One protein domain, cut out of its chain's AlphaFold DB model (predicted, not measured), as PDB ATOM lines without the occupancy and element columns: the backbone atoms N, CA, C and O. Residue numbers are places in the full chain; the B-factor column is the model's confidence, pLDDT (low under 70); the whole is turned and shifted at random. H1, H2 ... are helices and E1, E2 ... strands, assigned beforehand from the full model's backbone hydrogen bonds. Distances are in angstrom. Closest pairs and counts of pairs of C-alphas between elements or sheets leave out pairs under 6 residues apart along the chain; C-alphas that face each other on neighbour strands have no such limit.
ATOM      1  N   LEU A  50     -43.596  46.014  51.985       63.78
ATOM      2  CA  LEU A  50     -42.990  44.722  51.661       63.78
ATOM      3  C   LEU A  50     -42.563  44.646  50.191       63.78
ATOM      4  O   LEU A  50     -41.466  44.167  49.913       63.78
ATOM      5  N   VAL A  51     -43.368  45.172  49.265       62.84
ATOM      6  CA  VAL A  51     -43.017  45.242  47.834       62.84
ATOM      7  C   VAL A  51     -41.810  46.157  47.604       62.84
ATOM      8  O   VAL A  51     -40.877  45.757  46.915       62.84
ATOM      9  N   TYR A  52     -41.769  47.336  48.233       58.81
ATOM     10  CA  TYR A  52     -40.610  48.234  48.168       58.81
ATOM     11  C   TYR A  52     -39.361  47.598  48.787       58.81
ATOM     12  O   TYR A  52     -38.294  47.647  48.187       58.81
ATOM     13  N   SER A  53     -39.486  46.938  49.942       62.50
ATOM     14  CA  SER A  53     -38.376  46.220  50.579       62.50
ATOM     15  C   SER A  53     -37.839  45.073  49.715       62.50
ATOM     16  O   SER A  53     -36.627  44.841  49.690       62.50
ATOM     17  N   GLN A  54     -38.715  44.351  49.011       59.88
ATOM     18  CA  GLN A  54     -38.318  43.298  48.075       59.88
ATOM     19  C   GLN A  54     -37.661  43.878  46.820       59.88
ATOM     20  O   GLN A  54     -36.622  43.374  46.407       59.88
ATOM     21  N   ALA A  55     -38.200  44.965  46.266       57.94
ATOM     22  CA  ALA A  55     -37.609  45.662  45.127       57.94
ATOM     23  C   ALA A  55     -36.190  46.155  45.447       57.94
ATOM     24  O   ALA A  55     -35.257  45.836  44.717       57.94
ATOM     25  N   THR A  56     -35.996  46.800  46.603       60.94
ATOM     26  CA  THR A  56     -34.662  47.249  47.028       60.94
ATOM     27  C   THR A  56     -33.705  46.088  47.276       60.94
ATOM     28  O   THR A  56     -32.518  46.218  47.010       60.94
ATOM     29  N   ARG A  57     -34.196  44.934  47.760       60.84
ATOM     30  CA  ARG A  57     -33.361  43.732  47.928       60.84
ATOM     31  C   ARG A  57     -32.874  43.190  46.591       60.84
ATOM     32  O   ARG A  57     -31.722  42.776  46.494       60.84
ATOM     33  N   ASN A  58     -33.740  43.201  45.583       67.12
ATOM     34  CA  ASN A  58     -33.401  42.740  44.243       67.12
ATOM     35  C   ASN A  58     -32.385  43.684  43.586       67.12
ATOM     36  O   ASN A  58     -31.398  43.213  43.033       67.12
ATOM     37  N   GLU A  59     -32.562  44.999  43.740       65.69
ATOM     38  CA  GLU A  59     -31.596  46.007  43.278       65.69
ATOM     39  C   GLU A  59     -30.235  45.857  43.977       65.69
ATOM     40  O   GLU A  59     -29.197  45.857  43.316       65.69
ATOM     41  N   THR A  60     -30.209  45.651  45.302       69.81
ATOM     42  CA  THR A  60     -28.947  45.410  46.024       69.81
ATOM     43  C   THR A  60     -28.288  44.094  45.614       69.81
ATOM     44  O   THR A  60     -27.073  44.058  45.445       69.81
ATOM     45  N   ALA A  61     -29.069  43.033  45.387       77.62
ATOM     46  CA  ALA A  61     -28.547  41.738  44.948       77.62
ATOM     47  C   ALA A  61     -27.956  41.816  43.532       77.62
ATOM     48  O   ALA A  61     -26.902  41.242  43.256       77.62
ATOM     49  N   LEU A  62     -28.595  42.573  42.640       79.62
ATOM     50  CA  LEU A  62     -28.075  42.845  41.307       79.62
ATOM     51  C   LEU A  62     -26.776  43.658  41.373       79.62
ATOM     52  O   LEU A  62     -25.789  43.309  40.720       79.62
ATOM     53  N   GLN A  63     -26.738  44.709  42.192       83.75
ATOM     54  CA  GLN A  63     -25.539  45.526  42.355       83.75
ATOM     55  C   GLN A  63     -24.361  44.715  42.919       83.75
ATOM     56  O   GLN A  63     -23.233  44.869  42.448       83.75
ATOM     57  N   GLU A  64     -24.608  43.823  43.878       85.06
ATOM     58  CA  GLU A  64     -23.601  42.901  44.418       85.06
ATOM     59  C   GLU A  64     -23.067  41.940  43.345       85.06
ATOM     60  O   GLU A  64     -21.855  41.733  43.239       85.06
ATOM     61  N   ARG A  65     -23.947  41.404  42.488       84.56
ATOM     62  CA  ARG A  65     -23.559  40.543  41.359       84.56
ATOM     63  C   ARG A  65     -22.739  41.297  40.311       84.56
ATOM     64  O   ARG A  65     -21.704  40.799  39.866       84.56
ATOM     65  N   LEU A  66     -23.155  42.513  39.951       86.62
ATOM     66  CA  LEU A  66     -22.408  43.391  39.043       86.62
ATOM     67  C   LEU A  66     -21.029  43.722  39.614       86.62
ATOM     68  O   LEU A  66     -20.026  43.622  38.908       86.62
ATOM     69  N   PHE A  67     -20.967  44.061  40.902       89.31
ATOM     70  CA  PHE A  67     -19.711  44.293  41.603       89.31
ATOM     71  C   PHE A  67     -18.789  43.071  41.525       89.31
ATOM     72  O   PHE A  67     -17.615  43.217  41.178       89.31
ATOM     73  N   GLY A  68     -19.320  41.867  41.755       88.69
ATOM     74  CA  GLY A  68     -18.578  40.616  41.598       88.69
ATOM     75  C   GLY A  68     -17.994  40.443  40.193       88.69
ATOM     76  O   GLY A  68     -16.816  40.114  40.050       88.69
ATOM     77  N   LEU A  69     -18.770  40.743  39.147       88.94
ATOM     78  CA  LEU A  69     -18.311  40.650  37.759       88.94
ATOM     79  C   LEU A  69     -17.159  41.624  37.456       88.94
ATOM     80  O   LEU A  69     -16.143  41.231  36.873       88.94
ATOM     81  N   TYR A  70     -17.280  42.882  37.890       91.19
ATOM     82  CA  TYR A  70     -16.210  43.874  37.741       91.19
ATOM     83  C   TYR A  70     -14.956  43.496  38.532       91.19
ATOM     84  O   TYR A  70     -13.829  43.699  38.063       91.19
ATOM     85  N   LEU A  71     -15.136  42.922  39.719       90.94
ATOM     86  CA  LEU A  71     -14.043  42.467  40.563       90.94
ATOM     87  C   LEU A  71     -13.281  41.315  39.901       90.94
ATOM     88  O   LEU A  71     -12.057  41.380  39.808       90.94
ATOM     89  N   VAL A  72     -13.984  40.320  39.353       87.88
ATOM     90  CA  VAL A  72     -13.374  39.214  38.596       87.88
ATOM     91  C   VAL A  72     -12.570  39.734  37.406       87.88
ATOM     92  O   VAL A  72     -11.424  39.328  37.207       87.88
ATOM     93  N   TYR A  73     -13.133  40.670  36.642       89.62
ATOM     94  CA  TYR A  73     -12.431  41.289  35.522       89.62
ATOM     95  C   TYR A  73     -11.145  41.995  35.964       89.62
ATOM     96  O   TYR A  73     -10.078  41.778  35.389       89.62
ATOM     97  N   THR A  74     -11.228  42.798  37.024       89.81
ATOM     98  CA  THR A  74     -10.087  43.562  37.542       89.81
ATOM     99  C   THR A  74      -9.001  42.636  38.090       89.81
ATOM    100  O   THR A  74      -7.821  42.800  37.772       89.81
ATOM    101  N   LEU A  75      -9.382  41.621  38.866       87.81
ATOM    102  CA  LEU A  75      -8.455  40.613  39.380       87.81
ATOM    103  C   LEU A  75      -7.797  39.811  38.259       87.81
ATOM    104  O   LEU A  75      -6.632  39.454  38.374       87.81
ATOM    105  N   TYR A  76      -8.505  39.552  37.162       86.06
ATOM    106  CA  TYR A  76      -7.920  38.877  36.010       86.06
ATOM    107  C   TYR A  76      -6.907  39.764  35.271       86.06
ATOM    108  O   TYR A  76      -5.807  39.318  34.956       86.06
ATOM    109  N   VAL A  77      -7.242  41.032  35.016       86.38
ATOM    110  CA  VAL A  77      -6.360  41.968  34.292       86.38
ATOM    111  C   VAL A  77      -5.102  42.312  35.093       86.38
ATOM    112  O   VAL A  77      -4.048  42.555  34.511       86.38
ATOM    113  N   THR A  78      -5.190  42.315  36.422       88.69
ATOM    114  CA  THR A  78      -4.054  42.615  37.306       88.69
ATOM    115  C   THR A  78      -3.075  41.451  37.469       88.69
ATOM    116  O   THR A  78      -1.969  41.660  37.972       88.69
ATOM    117  N   GLN A  79      -3.426  40.235  37.034       85.19
ATOM    118  CA  GLN A  79      -2.528  39.089  37.145       85.19
ATOM    119  C   GLN A  79      -1.295  39.248  36.239       85.19
ATOM    120  O   GLN A  79      -1.407  39.630  35.071       85.19
ATOM    121  N   PRO A  80      -0.087  38.914  36.731       84.56
ATOM    122  CA  PRO A  80       1.100  38.891  35.893       84.56
ATOM    123  C   PRO A  80       0.973  37.792  34.829       84.56
ATOM    124  O   PRO A  80       0.587  36.666  35.127       84.56
ATOM    125  N   HIS A  81       1.400  38.090  33.598       75.75
ATOM    126  CA  HIS A  81       1.283  37.219  32.414       75.75
ATOM    127  C   HIS A  81       1.822  35.784  32.586       75.75
ATOM    128  O   HIS A  81       1.496  34.907  31.792       75.75
ATOM    129  N   ARG A  82       2.668  35.536  33.593       73.44
ATOM    130  CA  ARG A  82       3.243  34.214  33.882       73.44
ATOM    131  C   ARG A  82       2.376  33.328  34.782       73.44
ATOM    132  O   ARG A  82       2.619  32.128  34.817       73.44
ATOM    133  N   TYR A  83       1.393  33.890  35.483       68.81
ATOM    134  CA  TYR A  83       0.577  33.177  36.471       68.81
ATOM    135  C   TYR A  83      -0.903  33.529  36.307       68.81
ATOM    136  O   TYR A  83      -1.536  34.047  37.223       68.81
ATOM    137  N   VAL A  84      -1.443  33.268  35.114       75.25
ATOM    138  CA  VAL A  84      -2.873  33.445  34.853       75.25
ATOM    139  C   VAL A  84      -3.627  32.266  35.456       75.25
ATOM    140  O   VAL A  84      -3.473  31.125  35.015       75.25
ATOM    141  N   VAL A  85      -4.428  32.540  36.481       77.88
ATOM    142  CA  VAL A  85      -5.263  31.538  37.143       77.88
ATOM    143  C   VAL A  85      -6.598  31.462  36.414       77.88
ATOM    144  O   VAL A  85      -7.296  32.465  36.262       77.88
ATOM    145  N   GLN A  86      -6.956  30.260  35.964       82.31
ATOM    146  CA  GLN A  86      -8.284  29.986  35.423       82.31
ATOM    147  C   GLN A  86      -9.303  29.889  36.555       82.31
ATOM    148  O   GLN A  86      -9.026  29.315  37.611       82.31
ATOM    149  N   ILE A  87     -10.488  30.441  36.319       83.00
ATOM    150  CA  ILE A  87     -11.588  30.413  37.279       83.00
ATOM    151  C   ILE A  87     -12.312  29.086  37.084       83.00
ATOM    152  O   ILE A  87     -12.827  28.814  36.000       83.00
ATOM    153  N   ASN A  88     -12.314  28.248  38.115       83.31
ATOM    154  CA  ASN A  88     -13.041  26.985  38.086       83.31
ATOM    155  C   ASN A  88     -14.522  27.270  38.318       83.31
ATOM    156  O   ASN A  88     -14.855  27.905  39.315       83.31
ATOM    157  N   ILE A  89     -15.376  26.814  37.406       84.38
ATOM    158  CA  ILE A  89     -16.830  26.992  37.480       84.38
ATOM    159  C   ILE A  89     -17.495  25.643  37.205       84.38
ATOM    160  O   ILE A  89     -17.027  24.863  36.367       84.38
ATOM    161  N   THR A  90     -18.572  25.355  37.923       85.94
ATOM    162  CA  THR A  90     -19.433  24.195  37.678       85.94
ATOM    163  C   THR A  90     -20.396  24.448  36.516       85.94
ATOM    164  O   THR A  90     -20.623  25.575  36.083       85.94
ATOM    165  N   ILE A  91     -20.978  23.388  35.957       83.44
ATOM    166  CA  ILE A  91     -21.915  23.537  34.829       83.44
ATOM    167  C   ILE A  91     -23.163  24.325  35.262       83.44
ATOM    168  O   ILE A  91     -23.645  25.168  34.511       83.44
ATOM    169  N   GLU A  92     -23.633  24.107  36.491       85.56
ATOM    170  CA  GLU A  92     -24.802  24.792  37.055       85.56
ATOM    171  C   GLU A  92     -24.567  26.300  37.205       85.56
ATOM    172  O   GLU A  92     -25.386  27.104  36.764       85.56
ATOM    173  N   GLU A  93     -23.408  26.691  37.741       84.50
ATOM    174  CA  GLU A  93     -23.014  28.100  37.869       84.50
ATOM    175  C   GLU A  93     -22.856  28.773  36.498       84.50
ATOM    176  O   GLU A  93     -23.208  29.940  36.325       84.50
ATOM    177  N   LEU A  94     -22.356  28.049  35.490       83.94
ATOM    178  CA  LEU A  94     -22.251  28.579  34.132       83.94
ATOM    179  C   LEU A  94     -23.635  28.852  33.527       83.94
ATOM    180  O   LEU A  94     -23.832  29.889  32.886       83.94
ATOM    181  N   GLU A  95     -24.593  27.950  33.733       85.94
ATOM    182  CA  GLU A  95     -25.979  28.168  33.320       85.94
ATOM    183  C   GLU A  95     -26.619  29.334  34.078       85.94
ATOM    184  O   GLU A  95     -27.337  30.132  33.476       85.94
ATOM    185  N   GLU A  96     -26.342  29.480  35.375       85.19
ATOM    186  CA  GLU A  96     -26.827  30.610  36.166       85.19
ATOM    187  C   GLU A  96     -26.286  31.942  35.633       85.19
ATOM    188  O   GLU A  96     -27.060  32.877  35.428       85.19
ATOM    189  N   ILE A  97     -24.996  32.012  35.295       83.81
ATOM    190  CA  ILE A  97     -24.382  33.193  34.673       83.81
ATOM    191  C   ILE A  97     -25.043  33.515  33.323       83.81
ATOM    192  O   ILE A  97     -25.288  34.683  33.009       83.81
ATOM    193  N   GLN A  98     -25.362  32.500  32.515       83.44
ATOM    194  CA  GLN A  98     -26.061  32.703  31.242       83.44
ATOM    195  C   GLN A  98     -27.488  33.221  31.441       83.44
ATOM    196  O   GLN A  98     -27.906  34.147  30.741       83.44
ATOM    197  N   ARG A  99     -28.226  32.667  32.409       85.31
ATOM    198  CA  ARG A  99     -29.577  33.126  32.760       85.31
ATOM    199  C   ARG A  99     -29.548  34.550  33.311       85.31
ATOM    200  O   ARG A  99     -30.365  35.365  32.896       85.31
ATOM    201  N   PHE A 100     -28.577  34.874  34.163       81.81
ATOM    202  CA  PHE A 100     -28.347  36.224  34.681       81.81
ATOM    203  C   PHE A 100     -28.086  37.224  33.547       81.81
ATOM    204  O   PHE A 100     -28.693  38.295  33.509       81.81
ATOM    205  N   LEU A 101     -27.264  36.849  32.558       78.88
ATOM    206  CA  LEU A 101     -27.032  37.705  31.397       78.88
ATOM    207  C   LEU A 101     -28.327  37.972  30.617       78.88
ATOM    208  O   LEU A 101     -28.577  39.107  30.217       78.88
ATOM    209  N   GLN A 102     -29.145  36.945  30.390       77.88
ATOM    210  CA  GLN A 102     -30.357  37.068  29.577       77.88
ATOM    211  C   GLN A 102     -31.507  37.782  30.298       77.88
ATOM    212  O   GLN A 102     -32.250  38.527  29.659       77.88
ATOM    213  N   HIS A 103     -31.663  37.557  31.603       77.50
ATOM    214  CA  HIS A 103     -32.821  38.020  32.365       77.50
ATOM    215  C   HIS A 103     -32.601  39.322  33.129       77.50
ATOM    216  O   HIS A 103     -33.562  40.064  33.282       77.50
ATOM    217  N   GLU A 104     -31.383  39.612  33.589       75.25
ATOM    218  CA  GLU A 104     -31.110  40.786  34.431       75.25
ATOM    219  C   GLU A 104     -30.289  41.842  33.660       75.25
ATOM    220  O   GLU A 104     -30.678  43.007  33.597       75.25
ATOM    221  N   LEU A 105     -29.233  41.446  32.933       71.44
ATOM    222  CA  LEU A 105     -28.343  42.407  32.246       71.44
ATOM    223  C   LEU A 105     -28.940  43.074  30.998       71.44
ATOM    224  O   LEU A 105     -28.701  44.260  30.758       71.44
ATOM    225  N   ILE A 106     -29.659  42.319  30.161       73.25
ATOM    226  CA  ILE A 106     -30.269  42.854  28.933       73.25
ATOM    227  C   ILE A 106     -31.342  43.917  29.232       73.25
ATOM    228  O   ILE A 106     -31.294  44.972  28.590       73.25
ATOM    229  N   PRO A 107     -32.300  43.705  30.160       72.94
ATOM    230  CA  PRO A 107     -33.337  44.702  30.414       72.94
ATOM    231  C   PRO A 107     -32.805  45.984  31.063       72.94
ATOM    232  O   PRO A 107     -33.270  47.066  30.704       72.94
ATOM    233  N   GLU A 108     -31.803  45.899  31.940       76.25
ATOM    234  CA  GLU A 108     -31.220  47.078  32.597       76.25
ATOM    235  C   GLU A 108     -30.179  47.826  31.754       76.25
ATOM    236  O   GLU A 108     -29.749  48.919  32.119       76.25
ATOM    237  N   ARG A 109     -29.820  47.298  30.574       77.69
ATOM    238  CA  ARG A 109     -28.898  47.933  29.612       77.69
ATOM    239  C   ARG A 109     -27.487  48.171  30.165       77.69
ATOM    240  O   ARG A 109     -26.807  49.121  29.768       77.69
ATOM    241  N   HIS A 110     -26.998  47.275  31.015       81.69
ATOM    242  CA  HIS A 110     -25.613  47.292  31.487       81.69
ATOM    243  C   HIS A 110     -24.649  46.735  30.424       81.69
ATOM    244  O   HIS A 110     -24.105  45.638  30.551       81.69
ATOM    245  N   TYR A 111     -24.432  47.503  29.350       82.25
ATOM    246  CA  TYR A 111     -23.582  47.104  28.218       82.25
ATOM    247  C   TYR A 111     -22.132  46.796  28.623       82.25
ATOM    248  O   TYR A 111     -21.517  45.897  28.050       82.25
ATOM    249  N   ASP A 112     -21.613  47.481  29.642       85.75
ATOM    250  CA  ASP A 112     -20.259  47.266  30.163       85.75
ATOM    251  C   ASP A 112     -20.094  45.859  30.758       85.75
ATOM    252  O   ASP A 112     -19.128  45.155  30.459       85.75
ATOM    253  N   ALA A 113     -21.080  45.407  31.536       85.25
ATOM    254  CA  ALA A 113     -21.094  44.073  32.128       85.25
ATOM    255  C   ALA A 113     -21.167  42.980  31.047       85.25
ATOM    256  O   ALA A 113     -20.459  41.973  31.118       85.25
ATOM    257  N   ILE A 114     -21.961  43.211  29.996       85.62
ATOM    258  CA  ILE A 114     -22.053  42.306  28.842       85.62
ATOM    259  C   ILE A 114     -20.700  42.210  28.125       85.62
ATOM    260  O   ILE A 114     -20.244  41.108  27.817       85.62
ATOM    261  N   ALA A 115     -20.034  43.344  27.889       86.81
ATOM    262  CA  ALA A 115     -18.728  43.380  27.237       86.81
ATOM    263  C   ALA A 115     -17.659  42.640  28.057       86.81
ATOM    264  O   ALA A 115     -16.858  41.888  27.499       86.81
ATOM    265  N   ILE A 116     -17.679  42.801  29.383       88.25
ATOM    266  CA  ILE A 116     -16.792  42.068  30.289       88.25
ATOM    267  C   ILE A 116     -17.054  40.570  30.196       88.25
ATOM    268  O   ILE A 116     -16.107  39.806  30.022       88.25
ATOM    269  N   LEU A 117     -18.310  40.127  30.261       85.31
ATOM    270  CA  LEU A 117     -18.596  38.697  30.199       85.31
ATOM    271  C   LEU A 117     -18.161  38.096  28.854       85.31
ATOM    272  O   LEU A 117     -17.506  37.057  28.833       85.31
ATOM    273  N   GLN A 118     -18.425  38.790  27.744       85.62
ATOM    274  CA  GLN A 118     -17.942  38.383  26.422       85.62
ATOM    275  C   GLN A 118     -16.414  38.300  26.369       85.62
ATOM    276  O   GLN A 118     -15.869  37.347  25.811       85.62
ATOM    277  N   TYR A 119     -15.712  39.255  26.981       88.56
ATOM    278  CA  TYR A 119     -14.258  39.225  27.100       88.56
ATOM    279  C   TYR A 119     -13.774  38.006  27.898       88.56
ATOM    280  O   TYR A 119     -12.807  37.355  27.494       88.56
ATOM    281  N   LEU A 120     -14.457  37.663  28.998       86.25
ATOM    282  CA  LEU A 120     -14.103  36.504  29.815       86.25
ATOM    283  C   LEU A 120     -14.327  35.182  29.060       86.25
ATOM    284  O   LEU A 120     -13.469  34.295  29.092       86.25
ATOM    285  N   THR A 121     -15.438  35.072  28.325       84.38
ATOM    286  CA  THR A 121     -15.756  33.902  27.496       84.38
ATOM    287  C   THR A 121     -14.789  33.755  26.321       84.38
ATOM    288  O   THR A 121     -14.278  32.661  26.093       84.38
ATOM    289  N   ALA A 122     -14.480  34.843  25.608       86.38
ATOM    290  CA  ALA A 122     -13.588  34.825  24.446       86.38
ATOM    291  C   ALA A 122     -12.155  34.398  24.795       86.38
ATOM    292  O   ALA A 122     -11.451  33.827  23.966       86.38
ATOM    293  N   ARG A 123     -11.713  34.668  26.029       84.88
ATOM    294  CA  ARG A 123     -10.389  34.276  26.527       84.88
ATOM    295  C   ARG A 123     -10.359  32.913  27.218       84.88
ATOM    296  O   ARG A 123      -9.313  32.551  27.749       84.88
ATOM    297  N   HIS A 124     -11.470  32.170  27.217       81.94
ATOM    298  CA  HIS A 124     -11.598  30.864  27.878       81.94
ATOM    299  C   HIS A 124     -11.055  30.873  29.316       81.94
ATOM    300  O   HIS A 124     -10.293  29.999  29.728       81.94
ATOM    301  N   ILE A 125     -11.420  31.908  30.078       85.44
ATOM    302  CA  ILE A 125     -10.944  32.088  31.458       85.44
ATOM    303  C   ILE A 125     -11.601  31.073  32.398       85.44
ATOM    304  O   ILE A 125     -11.018  30.693  33.416       85.44
ATOM    305  N   PHE A 126     -12.799  30.618  32.038       84.19
ATOM    306  CA  PHE A 126     -13.554  29.631  32.786       84.19
ATOM    307  C   PHE A 126     -13.077  28.219  32.459       84.19
ATOM    308  O   PHE A 126     -13.096  27.790  31.303       84.19
ATOM    309  N   ARG A 127     -12.685  27.484  33.498       84.12
ATOM    310  CA  ARG A 127     -12.419  26.052  33.439       84.12
ATOM    311  C   ARG A 127     -13.610  25.320  34.038       84.12
ATOM    312  O   ARG A 127     -13.930  25.515  35.205       84.12
ATOM    313  N   ILE A 128     -14.238  24.462  33.242       84.56
ATOM    314  CA  ILE A 128     -15.375  23.665  33.704       84.56
ATOM    315  C   ILE A 128     -14.848  22.531  34.583       84.56
ATOM    316  O   ILE A 128     -13.979  21.763  34.165       84.56
ATOM    317  N   VAL A 129     -15.370  22.440  35.803       79.25
ATOM    318  CA  VAL A 129     -15.047  21.387  36.770       79.25
ATOM    319  C   VAL A 129     -16.349  20.700  37.181       79.25
ATOM    320  O   VAL A 129     -17.379  21.349  37.322       79.25
ATOM    321  N   ALA A 130     -16.321  19.375  37.338       70.06
ATOM    322  CA  ALA A 130     -17.513  18.596  37.690       70.06
ATOM    323  C   ALA A 130     -17.953  18.795  39.152       70.06
ATOM    324  O   ALA A 130     -19.119  18.596  39.469       70.06
ATOM    325  N   PHE A 131     -17.025  19.184  40.031       68.56
ATOM    326  CA  PHE A 131     -17.267  19.370  41.459       68.56
ATOM    327  C   PHE A 131     -16.593  20.649  41.949       68.56
ATOM    328  O   PHE A 131     -15.434  20.910  41.609       68.56
ATOM    329  N   SER A 132     -17.293  21.415  42.785       64.62
ATOM    330  CA  SER A 132     -16.670  22.493  43.548       64.62
ATOM    331  C   SER A 132     -15.635  21.900  44.500       64.62
ATOM    332  O   SER A 132     -15.877  20.899  45.175       64.62
ATOM    333  N   LYS A 133     -14.430  22.479  44.509       62.91
ATOM    334  CA  LYS A 133     -13.405  22.111  45.487       62.91
ATOM    335  C   LYS A 133     -13.810  22.682  46.837       62.91
ATOM    336  O   LYS A 133     -13.427  23.801  47.172       62.91
ATOM    337  N   ASP A 134     -14.536  21.895  47.611       61.28
ATOM    338  CA  ASP A 134     -14.804  22.223  49.001       61.28
ATOM    339  C   ASP A 134     -13.501  22.048  49.788       61.28
ATOM    340  O   ASP A 134     -12.975  20.943  49.959       61.28
ATOM    341  N   PHE A 135     -12.912  23.169  50.201       61.44
ATOM    342  CA  PHE A 135     -11.797  23.155  51.134       61.44
ATOM    343  C   PHE A 135     -12.364  23.079  52.547       61.44
ATOM    344  O   PHE A 135     -12.841  24.078  53.084       61.44
ATOM    345  N   ASP A 136     -12.301  21.897  53.150       66.25
ATOM    346  CA  ASP A 136     -12.644  21.754  54.558       66.25
ATOM    347  C   ASP A 136     -11.496  22.299  55.423       66.25
ATOM    348  O   ASP A 136     -10.398  21.734  55.492       66.25
ATOM    349  N   VAL A 137     -11.756  23.435  56.076       67.75
ATOM    350  CA  VAL A 137     -10.795  24.132  56.941       67.75
ATOM    351  C   VAL A 137     -10.446  23.295  58.175       67.75
ATOM    352  O   VAL A 137      -9.337  23.421  58.686       67.75
ATOM    353  N   LEU A 138     -11.355  22.428  58.636       70.44
ATOM    354  CA  LEU A 138     -11.155  21.601  59.829       70.44
ATOM    355  C   LEU A 138     -10.258  20.397  59.547       70.44
ATOM    356  O   LEU A 138      -9.497  19.972  60.414       70.44
ATOM    357  N   LEU A 139     -10.338  19.853  58.334       63.59
ATOM    358  CA  LEU A 139      -9.567  18.679  57.929       63.59
ATOM    359  C   LEU A 139      -8.235  19.039  57.257       63.59
ATOM    360  O   LEU A 139      -7.433  18.141  57.011       63.59
ATOM    361  N   HIS A 140      -7.990  20.325  56.952       58.84
ATOM    362  CA  HIS A 140      -6.820  20.824  56.208       58.84
ATOM    363  C   HIS A 140      -6.489  19.998  54.946       58.84
ATOM    364  O   HIS A 140      -5.361  20.013  54.451       58.84
ATOM    365  N   HIS A 141      -7.477  19.284  54.403       54.62
ATOM    366  CA  HIS A 141      -7.307  18.331  53.321       54.62
ATOM    367  C   HIS A 141      -8.000  18.886  52.081       54.62
ATOM    368  O   HIS A 141      -9.203  19.138  52.076       54.62
ATOM    369  N   ARG A 142      -7.239  19.087  51.003       54.78
ATOM    370  CA  ARG A 142      -7.820  19.439  49.705       54.78
ATOM    371  C   ARG A 142      -8.442  18.179  49.116       54.78
ATOM    372  O   ARG A 142      -7.722  17.234  48.802       54.78
ATOM    373  N   TYR A 143      -9.764  18.140  48.971       55.44
ATOM    374  CA  TYR A 143     -10.430  17.083  48.211       55.44
ATOM    375  C   TYR A 143     -10.205  17.311  46.712       55.44
ATOM    376  O   TYR A 143     -11.068  17.800  45.991       55.44
ATOM    377  N   ASP A 144      -9.018  16.957  46.224       55.50
ATOM    378  CA  ASP A 144      -8.782  16.740  44.799       55.50
ATOM    379  C   ASP A 144      -9.370  15.371  44.418       55.50
ATOM    380  O   ASP A 144      -8.661  14.380  44.265       55.50
ATOM    381  N   ARG A 145     -10.704  15.273  44.328       50.97
ATOM    382  CA  ARG A 145     -11.371  14.076  43.789       50.97
ATOM    383  C   ARG A 145     -11.232  14.049  42.266       50.97
ATOM    384  O   ARG A 145     -12.181  14.302  41.534       50.97
ATOM    385  N   TYR A 146     -10.042  13.693  41.802       47.34
ATOM    386  CA  TYR A 146      -9.851  13.043  40.511       47.34
ATOM    387  C   TYR A 146      -9.110  11.733  40.763       47.34
ATOM    388  O   TYR A 146      -7.885  11.682  40.800       47.34
ATOM    389  N   ILE A 147      -9.888  10.675  40.990       48.56
ATOM    390  CA  ILE A 147      -9.411   9.301  40.879       48.56
ATOM    391  C   ILE A 147      -9.271   9.012  39.383       48.56
ATOM    392  O   ILE A 147     -10.269   8.988  38.669       48.56
ATOM    393  N   PHE A 148      -8.043   8.781  38.931       39.91
ATOM    394  CA  PHE A 148      -7.769   7.772  37.911       39.91
ATOM    395  C   PHE A 148      -6.886   6.714  38.571       39.91
ATOM    396  O   PHE A 148      -5.663   6.750  38.492       39.91
ATOM    397  N   ASP A 149      -7.550   5.812  39.288       44.38
ATOM    398  CA  ASP A 149      -7.085   4.451  39.524       44.38
ATOM    399  C   ASP A 149      -7.584   3.613  38.343       44.38
ATOM    400  O   ASP A 149      -8.618   2.967  38.427       44.38
ATOM    401  N   GLU A 150      -6.921   3.748  37.194       45.84
ATOM    402  CA  GLU A 150      -6.882   2.727  36.146       45.84
ATOM    403  C   GLU A 150      -5.577   2.919  35.356       45.84
ATOM    404  O   GLU A 150      -5.494   3.705  34.417       45.84
TER     405      GLU A 150
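This is residues 50 to 150 of the 185 residues of an uncharacterized protein of Anisakis simplex (UniProt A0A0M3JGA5). A long helix, H1, crosses a helical hairpin of H2 and H3, its residues 50 to 61 sticking out; short parallel strands E1 and E2 pair near the hairpin's open end, and residues 129 to 150 form a tail without named elements. The 101 printed residues run H1, E1, H2, H3, E2, mostly helix. The whole is loose, radius of gyration of the C-alphas 17.0 A, spanning 55 by 36 by 24 A.

Start at H1, residues 50 to 77: its residues 66 to 73 alone touch H3, residues 111 to 122, closest at C-alphas Tyr 73 and Ile 116, 6.9 A, a steep tilt of 46 degrees. At E1, residues 87 to 89, find N 89 within hydrogen-bond range of O 127 in E2, residues 126 to 128, at 2.9 A. E1, H2 H3, E2 form a strand-helix-strand unit, parallel neighbour strands with helices between, its crossover right-handed. H2, residues 91 to 108, kinked 26 degrees near residue 102, forms a hairpin with H3, closest at C-alphas Leu 105 and Ile 114, 7.2 A. O i to N i+4 pairs are within range throughout H1 and H3, 10 of 14 in H2.

Find C-alpha 50 at (-42.990, 44.722, 51.661); H1 runs 40.6 A from there, H2 25.4 A, H3 16.3 A. E2 ends at C-alpha 128, (-15.375, 23.665, 33.704).

The farthest C-alphas, Tyr 52 and Glu 150, are 57.9 A apart. The printed part has no cut; 31 residues have pLDDT under 70, among them 139 to 150.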